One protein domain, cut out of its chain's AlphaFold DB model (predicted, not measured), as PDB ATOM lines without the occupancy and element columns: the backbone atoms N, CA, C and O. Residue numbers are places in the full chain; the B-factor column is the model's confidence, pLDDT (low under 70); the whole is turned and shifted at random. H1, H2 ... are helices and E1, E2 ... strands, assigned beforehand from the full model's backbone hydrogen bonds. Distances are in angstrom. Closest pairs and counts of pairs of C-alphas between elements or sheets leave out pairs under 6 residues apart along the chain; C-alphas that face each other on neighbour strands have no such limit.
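AT A GLANCE: This is residues 27 to 120 of the 120 residues of an uncharacterized protein of viral metagenome (UniProt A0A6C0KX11). One long helix, H1, forms a V with a long, thin arm of three small two-stranded ladders set in a row. The chain goes out along this arm through E1, E2 and E3, turns back at the hairpin E3 and E4 at the far tip, and returns through E5 and E6, pairing E1 with E6 and E2 with E5; the short helix H2 lies near the corner of the V, and residues 27 to 38 of H1 stick out free. The printed part has 94 residues, with two named helices and six named strands in the order H1 H2 E1 E2 E3 E4 E5 E6, and its three sheets, E1 - E6, E2 - E5 and E3 - E4, are antiparallel. The class is mixed, helices and strands, though under half of the residues are in named elements. The whole is extended, with a radius of gyration of the C-alphas of 19.7 A, and flat, spanning 60 by 39 by 19 A.

HOW THE PARTS SIT: H1, residues 27 to 48, has every O i to N i+4 pair within hydrogen-bond range, while H2, residues 55 to 58, is too short for such a pair. They are close but not clearly touching; their closest C-alphas, of Ser 46 and Cys 58, are 6.9 A apart. E1, residues 59 to 61, and E6, residues 114 to 116, are antiparallel at 157 degrees, with N 60 and O 115 3.0 A apart. H1 and E6 are only just apart, at 8.1 A. E2, residues 70 to 72, and E5, residues 103 to 105, are antiparallel at 143 degrees, with N 71 and O 104 2.8 A apart. E3, residues 82 to 84, and E4, residues 87 to 89, form a hairpin, antiparallel at 136 degrees, with N 89 and O 82 2.8 A apart. Strands of different sheets are apart, for instance E1 and E2, E2 and E3, and E5 and E6.

IN THESE COORDINATES: H1 begins at C-alpha 27, (24.383, 37.010, -52.073), and ends at C-alpha 48, 31.9 A away. H2 measures 5.4 A from first to last C-alpha. E1, E2 and E5 each measure 6.9 A, E3 6.7 A, E4 6.2 A and E6 6.5 A. E4 begins at C-alpha 87, (-34.708, 46.076, -59.481), and E6 ends at C-alpha 116, (-1.666, 37.182, -34.981).

THE WHOLE: The two C-alphas farthest apart, those of Asn 27 and Asp 86, are 61.4 A apart. The printed part has no cut and ends at Lys 120, the chain's last residue. The link E4 to E5, residues 90 to 102, is long; H2 to E1 and E3 to E4 are tight. The mean pLDDT of the printed part is 88.9, and residues 90 to 91 are under 70.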
ATOM      1  N   ASN A  27      24.592  36.164 -53.249       74.69
ATOM      2  CA  ASN A  27      24.383  37.010 -52.073       74.69
ATOM      3  C   ASN A  27      22.904  37.366 -51.883       74.69
ATOM      4  O   ASN A  27      22.439  37.445 -50.749       74.69
ATOM      5  N   ASN A  28      22.153  37.525 -52.976       81.00
ATOM      6  CA  ASN A  28      20.715  37.775 -52.912       81.00
ATOM      7  C   ASN A  28      19.966  36.523 -52.428       81.00
ATOM      8  O   ASN A  28      19.121  36.611 -51.547       81.00
ATOM      9  N   GLN A  29      20.358  35.340 -52.917       86.62
ATOM     10  CA  GLN A  29      19.776  34.067 -52.475       86.62
ATOM     11  C   GLN A  29      20.023  33.795 -50.988       86.62
ATOM     12  O   GLN A  29      19.096  33.428 -50.270       86.62
ATOM     13  N   LEU A  30      21.256  34.004 -50.509       90.94
ATOM     14  CA  LEU A  30      21.588  33.813 -49.095       90.94
ATOM     15  C   LEU A  30      20.833  34.796 -48.195       90.94
ATOM     16  O   LEU A  30      20.436  34.428 -47.091       90.94
ATOM     17  N   LYS A  31      20.624  36.032 -48.662       93.06
ATOM     18  CA  LYS A  31      19.836  37.029 -47.939       93.06
ATOM     19  C   LYS A  31      18.379  36.583 -47.802       93.06
ATOM     20  O   LYS A  31      17.905  36.471 -46.681       93.06
ATOM     21  N   THR A  32      17.722  36.210 -48.901       91.69
ATOM     22  CA  THR A  32      16.340  35.700 -48.864       91.69
ATOM     23  C   THR A  32      16.204  34.470 -47.966       91.69
ATOM     24  O   THR A  32      15.235  34.355 -47.224       91.69
ATOM     25  N   LEU A  33      17.182  33.557 -47.992       93.12
ATOM     26  CA  LEU A  33      17.151  32.363 -47.148       93.12
ATOM     27  C   LEU A  33      17.220  32.712 -45.654       93.12
ATOM     28  O   LEU A  33      16.496  32.124 -44.854       93.12
ATOM     29  N   LYS A  34      18.079  33.672 -45.289       95.38
ATOM     30  CA  LYS A  34      18.184  34.182 -43.917       95.38
ATOM     31  C   LYS A  34      16.908  34.896 -43.485       95.38
ATOM     32  O   LYS A  34      16.432  34.637 -42.388       95.38
ATOM     33  N   ASP A  35      16.341  35.731 -44.351       92.88
ATOM     34  CA  ASP A  35      15.103  36.461 -44.062       92.88
ATOM     35  C   ASP A  35      13.938  35.481 -43.827       92.88
ATOM     36  O   ASP A  35      13.239  35.584 -42.821       92.88
ATOM     37  N   ASN A  36      13.799  34.459 -44.678       92.81
ATOM     38  CA  ASN A  36      12.793  33.406 -44.506       92.81
ATOM     39  C   ASN A  36      12.998  32.605 -43.209       92.81
ATOM     40  O   ASN A  36      12.031  32.244 -42.541       92.81
ATOM     41  N   LEU A  37      14.251  32.295 -42.855       95.25
ATOM     42  CA  LEU A  37      14.557  31.579 -41.616       95.25
ATOM     43  C   LEU A  37      14.172  32.414 -40.391       95.25
ATOM     44  O   LEU A  37      13.523  31.888 -39.490       95.25
ATOM     45  N   ASN A  38      14.525  33.699 -40.384       93.31
ATOM     46  CA  ASN A  38      14.183  34.610 -39.294       93.31
ATOM     47  C   ASN A  38      12.662  34.750 -39.141       93.31
ATOM     48  O   ASN A  38      12.155  34.624 -38.032       93.31
ATOM     49  N   GLN A  39      11.925  34.891 -40.248       91.12
ATOM     50  CA  GLN A  39      10.457  34.913 -40.221       91.12
ATOM     51  C   GLN A  39       9.865  33.630 -39.630       91.12
ATOM     52  O   GLN A  39       8.943  33.686 -38.820       91.12
ATOM     53  N   ASN A  40      10.395  32.464 -40.006       93.56
ATOM     54  CA  ASN A  40       9.923  31.199 -39.447       93.56
ATOM     55  C   ASN A  40      10.158  31.128 -37.933       93.56
ATOM     56  O   ASN A  40       9.276  30.667 -37.212       93.56
ATOM     57  N   ILE A  41      11.314  31.596 -37.451       93.50
ATOM     58  CA  ILE A  41      11.624  31.636 -36.015       93.50
ATOM     59  C   ILE A  41      10.601  32.509 -35.273       93.50
ATOM     60  O   ILE A  41       9.981  32.023 -34.329       93.50
ATOM     61  N   GLU A  42      10.335  33.727 -35.757       90.88
ATOM     62  CA  GLU A  42       9.344  34.638 -35.159       90.88
ATOM     63  C   GLU A  42       7.937  34.016 -35.100       90.88
ATOM     64  O   GLU A  42       7.218  34.142 -34.103       90.88
ATOM     65  N   ILE A  43       7.536  33.297 -36.156       92.69
ATOM     66  CA  ILE A  43       6.260  32.575 -36.185       92.69
ATOM     67  C   ILE A  43       6.220  31.523 -35.069       92.69
ATOM     68  O   ILE A  43       5.263  31.504 -34.295       92.69
ATOM     69  N   TYR A  44       7.241  30.671 -34.948       93.12
ATOM     70  CA  TYR A  44       7.256  29.621 -33.924       93.12
ATOM     71  C   TYR A  44       7.258  30.181 -32.500       93.12
ATOM     72  O   TYR A  44       6.523  29.678 -31.650       93.12
ATOM     73  N   GLU A  45       8.032  31.233 -32.244       91.62
ATOM     74  CA  GLU A  45       8.058  31.912 -30.944       91.62
ATOM     75  C   GLU A  45       6.672  32.459 -30.587       91.62
ATOM     76  O   GLU A  45       6.130  32.147 -29.527       91.62
ATOM     77  N   SER A  46       6.029  33.166 -31.520       88.62
ATOM     78  CA  SER A  46       4.696  33.728 -31.289       88.62
ATOM     79  C   SER A  46       3.597  32.676 -31.071       88.62
ATOM     80  O   SER A  46       2.624  32.943 -30.366       88.62
ATOM     81  N   ILE A  47       3.736  31.480 -31.660       89.19
ATOM     82  CA  ILE A  47       2.818  30.355 -31.433       89.19
ATOM     83  C   ILE A  47       3.034  29.770 -30.035       89.19
ATOM     84  O   ILE A  47       2.057  29.473 -29.352       89.19
ATOM     85  N   ASN A  48       4.285  29.625 -29.597       91.19
ATOM     86  CA  ASN A  48       4.604  29.061 -28.285       91.19
ATOM     87  C   ASN A  48       4.185  29.982 -27.129       91.19
ATOM     88  O   ASN A  48       3.794  29.496 -26.069       91.19
ATOM     89  N   GLU A  49       4.243  31.298 -27.327       89.56
ATOM     90  CA  GLU A  49       3.798  32.292 -26.338       89.56
ATOM     91  C   GLU A  49       2.274  32.493 -26.310       89.56
ATOM     92  O   GLU A  49       1.736  33.088 -25.374       89.56
ATOM     93  N   CYS A  50       1.564  32.034 -27.341       90.81
ATOM     94  CA  CYS A  50       0.121  32.187 -27.450       90.81
ATOM     95  C   CYS A  50      -0.605  31.269 -26.459       90.81
ATOM     96  O   CYS A  50      -0.604  30.043 -26.582       90.81
ATOM     97  N   ASN A  51      -1.310  31.874 -25.507       90.12
ATOM     98  CA  ASN A  51      -2.258  31.188 -24.645       90.12
ATOM     99  C   ASN A  51      -3.660  31.287 -25.261       90.12
ATOM    100  O   ASN A  51      -4.260  32.357 -25.298       90.12
ATOM    101  N   VAL A  52      -4.221  30.163 -25.711       85.62
ATOM    102  CA  VAL A  52      -5.544  30.125 -26.370       85.62
ATOM    103  C   VAL A  52      -6.681  30.553 -25.430       85.62
ATOM    104  O   VAL A  52      -7.712  31.040 -25.892       85.62
ATOM    105  N   SER A  53      -6.485  30.430 -24.115       87.75
ATOM    106  CA  SER A  53      -7.429  30.938 -23.111       87.75
ATOM    107  C   SER A  53      -7.396  32.468 -23.006       87.75
ATOM    108  O   SER A  53      -8.386  33.083 -22.616       87.75
ATOM    109  N   GLU A  54      -6.281  33.089 -23.392       86.31
ATOM    110  CA  GLU A  54      -6.024  34.528 -23.345       86.31
ATOM    111  C   GLU A  54      -5.658  35.032 -24.750       86.31
ATOM    112  O   GLU A  54      -4.501  35.295 -25.073       86.31
ATOM    113  N   LEU A  55      -6.664  35.160 -25.622       81.75
ATOM    114  CA  LEU A  55      -6.509  35.494 -27.051       81.75
ATOM    115  C   LEU A  55      -5.673  36.757 -27.345       81.75
ATOM    116  O   LEU A  55      -5.065  36.855 -28.410       81.75
ATOM    117  N   ASN A  56      -5.612  37.707 -26.411       82.69
ATOM    118  CA  ASN A  56      -4.776  38.911 -26.490       82.69
ATOM    119  C   ASN A  56      -3.262  38.615 -26.449       82.69
ATOM    120  O   ASN A  56      -2.460  39.441 -26.880       82.69
ATOM    121  N   THR A  57      -2.847  37.445 -25.956       86.38
ATOM    122  CA  THR A  57      -1.439  37.009 -25.982       86.38
ATOM    123  C   THR A  57      -0.994  36.581 -27.383       86.38
ATOM    124  O   THR A  57       0.166  36.771 -27.752       86.38
ATOM    125  N   CYS A  58      -1.928  36.091 -28.199       88.38
ATOM    126  CA  CYS A  58      -1.682  35.555 -29.538       88.38
ATOM    127  C   CYS A  58      -1.658  36.641 -30.626       88.38
ATOM    128  O   CYS A  58      -1.076  36.461 -31.702       88.38
ATOM    129  N   GLY A  59      -2.311  37.776 -30.376       90.88
ATOM    130  CA  GLY A  59      -2.515  38.815 -31.371       90.88
ATOM    131  C   GLY A  59      -3.437  39.927 -30.903       90.88
ATOM    132  O   GLY A  59      -3.970  39.901 -29.796       90.88
ATOM    133  N   ASP A  60      -3.659  40.886 -31.794       92.88
ATOM    134  CA  ASP A  60      -4.539  42.018 -31.522       92.88
ATOM    135  C   ASP A  60      -5.911  41.805 -32.148       92.88
ATOM    136  O   ASP A  60      -6.067  41.108 -33.156       92.88
ATOM    137  N   LEU A  61      -6.918  42.461 -31.576       93.44
ATOM    138  CA  LEU A  61      -8.246  42.538 -32.167       93.44
ATOM    139  C   LEU A  61      -8.145  43.088 -33.597       93.44
ATOM    140  O   LEU A  61      -7.455  44.077 -33.854       93.44
ATOM    141  N   CYS A  62      -8.851  42.473 -34.544       93.81
ATOM    142  CA  CYS A  62      -8.874  42.978 -35.910       93.81
ATOM    143  C   CYS A  62      -9.523  44.372 -35.928       93.81
ATOM    144  O   CYS A  62     -10.708  44.475 -35.614       93.81
ATOM    145  N   PRO A  63      -8.824  45.433 -36.364       93.62
ATOM    146  CA  PRO A  63      -9.366  46.792 -36.311       93.62
ATOM    147  C   PRO A  63     -10.502  47.020 -37.317       93.62
ATOM    148  O   PRO A  63     -11.226  47.999 -37.214       93.62
ATOM    149  N   LEU A  64     -10.653  46.129 -38.307       94.00
ATOM    150  CA  LEU A  64     -11.677  46.252 -39.343       94.00
ATOM    151  C   LEU A  64     -13.035  45.710 -38.884       94.00
ATOM    152  O   LEU A  64     -14.052  46.347 -39.119       94.00
ATOM    153  N   CYS A  65     -13.054  44.533 -38.251       94.75
ATOM    154  CA  CYS A  65     -14.290  43.901 -37.775       94.75
ATOM    155  C   CYS A  65     -14.453  43.962 -36.254       94.75
ATOM    156  O   CYS A  65     -15.427  43.451 -35.732       94.75
ATOM    157  N   LEU A  66     -13.486  44.511 -35.517       93.94
ATOM    158  CA  LEU A  66     -13.530  44.634 -34.056       93.94
ATOM    159  C   LEU A  66     -13.893  43.314 -33.345       93.94
ATOM    160  O   LEU A  66     -14.677  43.289 -32.405       93.94
ATOM    161  N   GLY A  67     -13.350  42.191 -33.824       91.06
ATOM    162  CA  GLY A  67     -13.623  40.868 -33.255       91.06
ATOM    163  C   GLY A  67     -14.917  40.183 -33.711       91.06
ATOM    164  O   GLY A  67     -15.072  38.997 -33.431       91.06
ATOM    165  N   THR A  68     -15.801  40.838 -34.475       93.88
ATOM    166  CA  THR A  68     -17.063  40.223 -34.949       93.88
ATOM    167  C   THR A  68     -16.864  39.142 -36.011       93.88
ATOM    168  O   THR A  68     -17.784  38.383 -36.280       93.88
ATOM    169  N   LYS A  69     -15.667  39.060 -36.617       94.88
ATOM    170  CA  LYS A  69     -15.270  38.109 -37.682       94.88
ATOM    171  C   LYS A  69     -15.912  38.362 -39.048       94.88
ATOM    172  O   LYS A  69     -15.379  37.908 -40.060       94.88
ATOM    173  N   VAL A  70     -16.983  39.140 -39.091       95.44
ATOM    174  CA  VAL A  70     -17.769  39.451 -40.287       95.44
ATOM    175  C   VAL A  70     -17.903  40.958 -40.474       95.44
ATOM    176  O   VAL A  70     -17.729  41.747 -39.547       95.44
ATOM    177  N   LEU A  71     -18.182  41.363 -41.703       95.38
ATOM    178  CA  LEU A  71     -18.476  42.733 -42.095       95.38
ATOM    179  C   LEU A  71     -19.781  42.742 -42.874       95.38
ATOM    180  O   LEU A  71     -20.065  41.805 -43.621       95.38
ATOM    181  N   LEU A  72     -20.534  43.832 -42.766       95.00
ATOM    182  CA  LEU A  72     -21.686  44.068 -43.627       95.00
ATOM    183  C   LEU A  72     -21.279  43.933 -45.093       95.00
ATOM    184  O   LEU A  72     -20.276  44.496 -45.536       95.00
ATOM    185  N   CYS A  73     -22.070  43.181 -45.852       93.56
ATOM    186  CA  CYS A  73     -21.828  43.021 -47.272       93.56
ATOM    187  C   CYS A  73     -21.904  44.394 -47.944       93.56
ATOM    188  O   CYS A  73     -22.926  45.076 -47.879       93.56
ATOM    189  N   ASN A  74     -20.840  44.788 -48.639       91.75
ATOM    190  CA  ASN A  74     -20.776  46.100 -49.288       91.75
ATOM    191  C   ASN A  74     -21.845  46.299 -50.375       91.75
ATOM    192  O   ASN A  74     -22.191  47.436 -50.683       91.75
ATOM    193  N   TYR A  75     -22.369  45.199 -50.924       89.88
ATOM    194  CA  TYR A  75     -23.325  45.206 -52.025       89.88
ATOM    195  C   TYR A  75     -24.777  45.296 -51.548       89.88
ATOM    196  O   TYR A  75     -25.512  46.151 -52.020       89.88
ATOM    197  N   CYS A  76     -25.190  44.452 -50.597       91.38
ATOM    198  CA  CYS A  76     -26.560  44.483 -50.066       91.38
ATOM    199  C   CYS A  76     -26.706  45.287 -48.767       91.38
ATOM    200  O   CYS A  76     -27.813  45.443 -48.269       91.38
ATOM    201  N   ARG A  77     -25.605  45.781 -48.187       90.69
ATOM    202  CA  ARG A  77     -25.593  46.568 -46.940       90.69
ATOM    203  C   ARG A  77     -26.359  45.905 -45.788       90.69
ATOM    204  O   ARG A  77     -26.984  46.591 -44.990       90.69
ATOM    205  N   GLY A  78     -26.302  44.576 -45.697       90.94
ATOM    206  CA  GLY A  78     -26.968  43.815 -44.636       90.94
ATOM    207  C   GLY A  78     -28.378  43.339 -44.960       90.94
ATOM    208  O   GLY A  78     -28.894  42.500 -44.235       90.94
ATOM    209  N   THR A  79     -28.995  43.793 -46.053       89.50
ATOM    210  CA  THR A  79     -30.366  43.369 -46.390       89.50
ATOM    211  C   THR A  79     -30.433  41.912 -46.840       89.50
ATOM    212  O   THR A  79     -31.480  41.287 -46.740       89.50
ATOM    213  N   GLY A  80     -29.330  41.371 -47.369       88.81
ATOM    214  CA  GLY A  80     -29.312  40.055 -48.007       88.81
ATOM    215  C   GLY A  80     -29.849  40.061 -49.443       88.81
ATOM    216  O   GLY A  80     -29.754  39.039 -50.115       88.81
ATOM    217  N   PHE A  81     -30.311  41.204 -49.962       89.00
ATOM    218  CA  PHE A  81     -30.831  41.373 -51.323       89.00
ATOM    219  C   PHE A  81     -29.967  42.374 -52.094       89.00
ATOM    220  O   PHE A  81     -29.626  43.436 -51.578       89.00
ATOM    221  N   LEU A  82     -29.577  42.046 -53.327       86.38
ATOM    222  CA  LEU A  82     -28.852  42.990 -54.176       86.38
ATOM    223  C   LEU A  82     -29.855  43.802 -54.996       86.38
ATOM    224  O   LEU A  82     -30.537  43.239 -55.845       86.38
ATOM    225  N   THR A  83     -29.924  45.107 -54.764       82.81
ATOM    226  CA  THR A  83     -30.731  46.040 -55.560       82.81
ATOM    227  C   THR A  83     -29.829  46.867 -56.464       82.81
ATOM    228  O   THR A  83     -28.828  47.422 -56.010       82.81
ATOM    229  N   ILE A  84     -30.178  46.958 -57.746       84.94
ATOM    230  CA  ILE A  84     -29.544  47.875 -58.698       84.94
ATOM    231  C   ILE A  84     -30.646  48.775 -59.252       84.94
ATOM    232  O   ILE A  84     -31.506  48.320 -60.005       84.94
ATOM    233  N   GLY A  85     -30.645  50.042 -58.832       83.44
ATOM    234  CA  GLY A  85     -31.810  50.914 -59.002       83.44
ATOM    235  C   GLY A  85     -33.001  50.357 -58.221       83.44
ATOM    236  O   GLY A  85     -32.852  49.998 -57.053       83.44
ATOM    237  N   ASP A  86     -34.141  50.213 -58.893       80.44
ATOM    238  CA  ASP A  86     -35.385  49.693 -58.303       80.44
ATOM    239  C   ASP A  86     -35.583  48.182 -58.525       80.44
ATOM    240  O   ASP A  86     -36.612  47.616 -58.151       80.44
ATOM    241  N   VAL A  87     -34.611  47.502 -59.144       79.69
ATOM    242  CA  VAL A  87     -34.708  46.076 -59.481       79.69
ATOM    243  C   VAL A  87     -33.882  45.240 -58.508       79.69
ATOM    244  O   VAL A  87     -32.685  45.471 -58.318       79.69
ATOM    245  N   ILE A  88     -34.516  44.224 -57.919       79.31
ATOM    246  CA  ILE A  88     -33.841  43.194 -57.121       79.31
ATOM    247  C   ILE A  88     -33.187  42.191 -58.079       79.31
ATOM    248  O   ILE A  88     -33.857  41.586 -58.914       79.31
ATOM    249  N   ILE A  89     -31.874  42.002 -57.951       74.69
ATOM    250  CA  ILE A  89     -31.070  41.093 -58.771       74.69
ATOM    251  C   ILE A  89     -30.640  39.879 -57.937       74.69
ATOM    252  O   ILE A  89     -30.010  40.018 -56.888       74.69
ATOM    253  N   GLY A  90     -30.941  38.676 -58.433       64.94
ATOM    254  CA  GLY A  90     -30.485  37.404 -57.865       64.94
ATOM    255  C   GLY A  90     -31.521  36.285 -57.990       64.94
ATOM    256  O   GLY A  90     -32.723  36.519 -57.881       64.94
ATOM    257  N   THR A  91     -31.067  35.047 -58.198       65.12
ATOM    258  CA  THR A  91     -31.947  33.872 -58.252       65.12
ATOM    259  C   THR A  91     -32.558  33.629 -56.871       65.12
ATOM    260  O   THR A  91     -31.842  33.342 -55.913       65.12
ATOM    261  N   GLY A  92     -33.879  33.773 -56.751       70.44
ATOM    262  CA  GLY A  92     -34.584  33.605 -55.477       70.44
ATOM    263  C   GLY A  92     -34.413  34.770 -54.499       70.44
ATOM    264  O   GLY A  92     -34.482  34.540 -53.294       70.44
ATOM    265  N   ASN A  93     -34.189  35.994 -54.998       70.69
ATOM    266  CA  ASN A  93     -34.036  37.202 -54.183       70.69
ATOM    267  C   ASN A  93     -32.904  37.052 -53.154       70.69
ATOM    268  O   ASN A  93     -33.094  37.262 -51.967       70.69
ATOM    269  N   LYS A  94     -31.709  36.641 -53.572       86.88
ATOM    270  CA  LYS A  94     -30.542  36.611 -52.681       86.88
ATOM    271  C   LYS A  94     -29.402  37.379 -53.313       86.88
ATOM    272  O   LYS A  94     -29.128  37.232 -54.501       86.88
ATOM    273  N   CYS A  95     -28.718  38.180 -52.509       88.69
ATOM    274  CA  CYS A  95     -27.482  38.829 -52.904       88.69
ATOM    275  C   CYS A  95     -26.459  37.743 -53.245       88.69
ATOM    276  O   CYS A  95     -26.108  36.923 -52.398       88.69
ATOM    277  N   THR A  96     -25.970  37.745 -54.481       88.75
ATOM    278  CA  THR A  96     -25.034  36.735 -54.999       88.75
ATOM    279  C   THR A  96     -23.667  36.771 -54.317       88.75
ATOM    280  O   THR A  96     -22.956  35.774 -54.331       88.75
ATOM    281  N   VAL A  97     -23.307  37.893 -53.683       89.19
ATOM    282  CA  VAL A  97     -22.008  38.082 -53.020       89.19
ATOM    283  C   VAL A  97     -21.985  37.482 -51.615       89.19
ATOM    284  O   VAL A  97     -21.044  36.782 -51.265       89.19
ATOM    285  N   CYS A  98     -23.010  37.746 -50.802       91.38
ATOM    286  CA  CYS A  98     -23.120  37.196 -49.444       91.38
ATOM    287  C   CYS A  98     -24.053  35.980 -49.353       91.38
ATOM    288  O   CYS A  98     -24.375  35.535 -48.257       91.38
ATOM    289  N   MET A  99     -24.541  35.482 -50.493       90.19
ATOM    290  CA  MET A  99     -25.498  34.373 -50.595       90.19
ATOM    291  C   MET A  99     -26.780  34.567 -49.764       90.19
ATOM    292  O   MET A  99     -27.425  33.602 -49.362       90.19
ATOM    293  N   GLY A 100     -27.174  35.822 -49.528       89.56
ATOM    294  CA  GLY A 100     -28.351  36.175 -48.730       89.56
ATOM    295  C   GLY A 100     -28.100  36.384 -47.235       89.56
ATOM    296  O   GLY A 100     -29.022  36.793 -46.543       89.56
ATOM    297  N   ASN A 101     -26.876  36.187 -46.736       91.62
ATOM    298  CA  ASN A 101     -26.571  36.348 -45.307       91.62
ATOM    299  C   ASN A 101     -26.522  37.813 -44.844       91.62
ATOM    300  O   ASN A 101     -26.470  38.078 -43.652       91.62
ATOM    301  N   GLY A 102     -26.446  38.776 -45.769       92.25
ATOM    302  CA  GLY A 102     -26.264  40.198 -45.440       92.25
ATOM    303  C   GLY A 102     -24.833  40.572 -45.031       92.25
ATOM    304  O   GLY A 102     -24.435  41.731 -45.152       92.25
ATOM    305  N   GLU A 103     -24.023  39.588 -44.656       95.12
ATOM    306  CA  GLU A 103     -22.666  39.753 -44.144       95.12
ATOM    307  C   GLU A 103     -21.650  38.947 -44.957       95.12
ATOM    308  O   GLU A 103     -21.972  37.981 -45.649       95.12
ATOM    309  N   THR A 104     -20.396  39.367 -44.885       94.69
ATOM    310  CA  THR A 104     -19.253  38.730 -45.537       94.69
ATOM    311  C   THR A 104     -18.134  38.552 -44.529       94.69
ATOM    312  O   THR A 104     -17.944  39.390 -43.648       94.69
ATOM    313  N   GLU A 105     -17.373  37.471 -44.653       94.94
ATOM    314  CA  GLU A 105     -16.231  37.216 -43.782       94.94
ATOM    315  C   GLU A 105     -15.207  38.359 -43.864       94.94
ATOM    316  O   GLU A 105     -14.883  38.868 -44.944       94.94
ATOM    317  N   CYS A 106     -14.673  38.774 -42.715       95.25
ATOM    318  CA  CYS A 106     -13.664  39.820 -42.667       95.25
ATOM    319  C   CYS A 106     -12.369  39.333 -43.329       95.25
ATOM    320  O   CYS A 106     -11.596  38.567 -42.751       95.25
ATOM    321  N   GLY A 107     -12.085  39.834 -44.533       92.44
ATOM    322  CA  GLY A 107     -10.912  39.426 -45.310       92.44
ATOM    323  C   GLY A 107      -9.566  39.734 -44.642       92.44
ATOM    324  O   GLY A 107      -8.576  39.059 -44.937       92.44
ATOM    325  N   ARG A 108      -9.523  40.709 -43.720       92.88
ATOM    326  CA  ARG A 108      -8.303  41.088 -42.991       92.88
ATOM    327  C   ARG A 108      -7.892  40.009 -41.988       92.88
ATOM    328  O   ARG A 108      -6.758  39.541 -42.035       92.88
ATOM    329  N   CYS A 109      -8.815  39.576 -41.129       93.56
ATOM    330  CA  CYS A 109      -8.557  38.524 -40.142       93.56
ATOM    331  C   CYS A 109      -8.930  37.115 -40.621       93.56
ATOM    332  O   CYS A 109      -8.682  36.171 -39.882       93.56
ATOM    333  N   LYS A 110      -9.482  36.960 -41.834       92.81
ATOM    334  CA  LYS A 110      -9.925  35.664 -42.386       92.81
ATOM    335  C   LYS A 110     -10.854  34.932 -41.410       92.81
ATOM    336  O   LYS A 110     -10.589  33.807 -41.004       92.81
ATOM    337  N   GLY A 111     -11.854  35.658 -40.907       91.88
ATOM    338  CA  GLY A 111     -12.860  35.098 -40.005       91.88
ATOM    339  C   GLY A 111     -12.371  34.786 -38.584       91.88
ATOM    340  O   GLY A 111     -13.173  34.375 -37.752       91.88
ATOM    341  N   ALA A 112     -11.098  35.027 -38.247       91.19
ATOM    342  CA  ALA A 112     -10.589  34.783 -36.895       91.19
ATOM    343  C   ALA A 112     -11.059  35.836 -35.873       91.19
ATOM    344  O   ALA A 112     -11.226  35.541 -34.692       91.19
ATOM    345  N   GLY A 113     -11.267  37.083 -36.314       91.62
ATOM    346  CA  GLY A 113     -11.589  38.226 -35.445       91.62
ATOM    347  C   GLY A 113     -10.362  38.900 -34.813       91.62
ATOM    348  O   GLY A 113     -10.446  40.067 -34.435       91.62
ATOM    349  N   TYR A 114      -9.217  38.219 -34.807       91.94
ATOM    350  CA  TYR A 114      -7.922  38.697 -34.317       91.94
ATOM    351  C   TYR A 114      -6.846  38.558 -35.402       91.94
ATOM    352  O   TYR A 114      -6.998  37.781 -36.349       91.94
ATOM    353  N   ILE A 115      -5.773  39.338 -35.290       92.75
ATOM    354  CA  ILE A 115      -4.603  39.294 -36.171       92.75
ATOM    355  C   ILE A 115      -3.410  38.862 -35.328       92.75
ATOM    356  O   ILE A 115      -3.040  39.550 -34.378       92.75
ATOM    357  N   ALA A 116      -2.820  37.722 -35.682       90.81
ATOM    358  CA  ALA A 116      -1.666  37.182 -34.981       90.81
ATOM    359  C   ALA A 116      -0.466  38.140 -35.033       90.81
ATOM    360  O   ALA A 116      -0.270  38.832 -36.036       90.81
ATOM    361  N   LYS A 117       0.348  38.156 -33.970       89.19
ATOM    362  CA  LYS A 117       1.507  39.063 -33.842       89.19
ATOM    363  C   LYS A 117       2.481  38.961 -35.021       89.19
ATOM    364  O   LYS A 117       2.865  39.989 -35.564       89.19
ATOM    365  N   TRP A 118       2.792  37.740 -35.450       87.31
ATOM    366  CA  TRP A 118       3.711  37.446 -36.557       87.31
ATOM    367  C   TRP A 118       3.190  37.860 -37.944       87.31
ATOM    368  O   TRP A 118       3.939  37.852 -38.914       87.31
ATOM    369  N   ARG A 119       1.895  38.184 -38.066       85.50
ATOM    370  CA  ARG A 119       1.229  38.521 -39.337       85.50
ATOM    371  C   ARG A 119       1.010  40.031 -39.515       85.50
ATOM    372  O   ARG A 119       0.302  40.436 -40.441       85.50
ATOM    373  N   LYS A 120       1.498  40.850 -38.586       71.69
ATOM    374  CA  LYS A 120       1.446  42.311 -38.712       71.69
ATOM    375  C   LYS A 120       2.400  42.787 -39.798       71.69
ATOM    376  O   LYS A 120       1.978  43.710 -40.528       71.69
TER     377      LYS A 120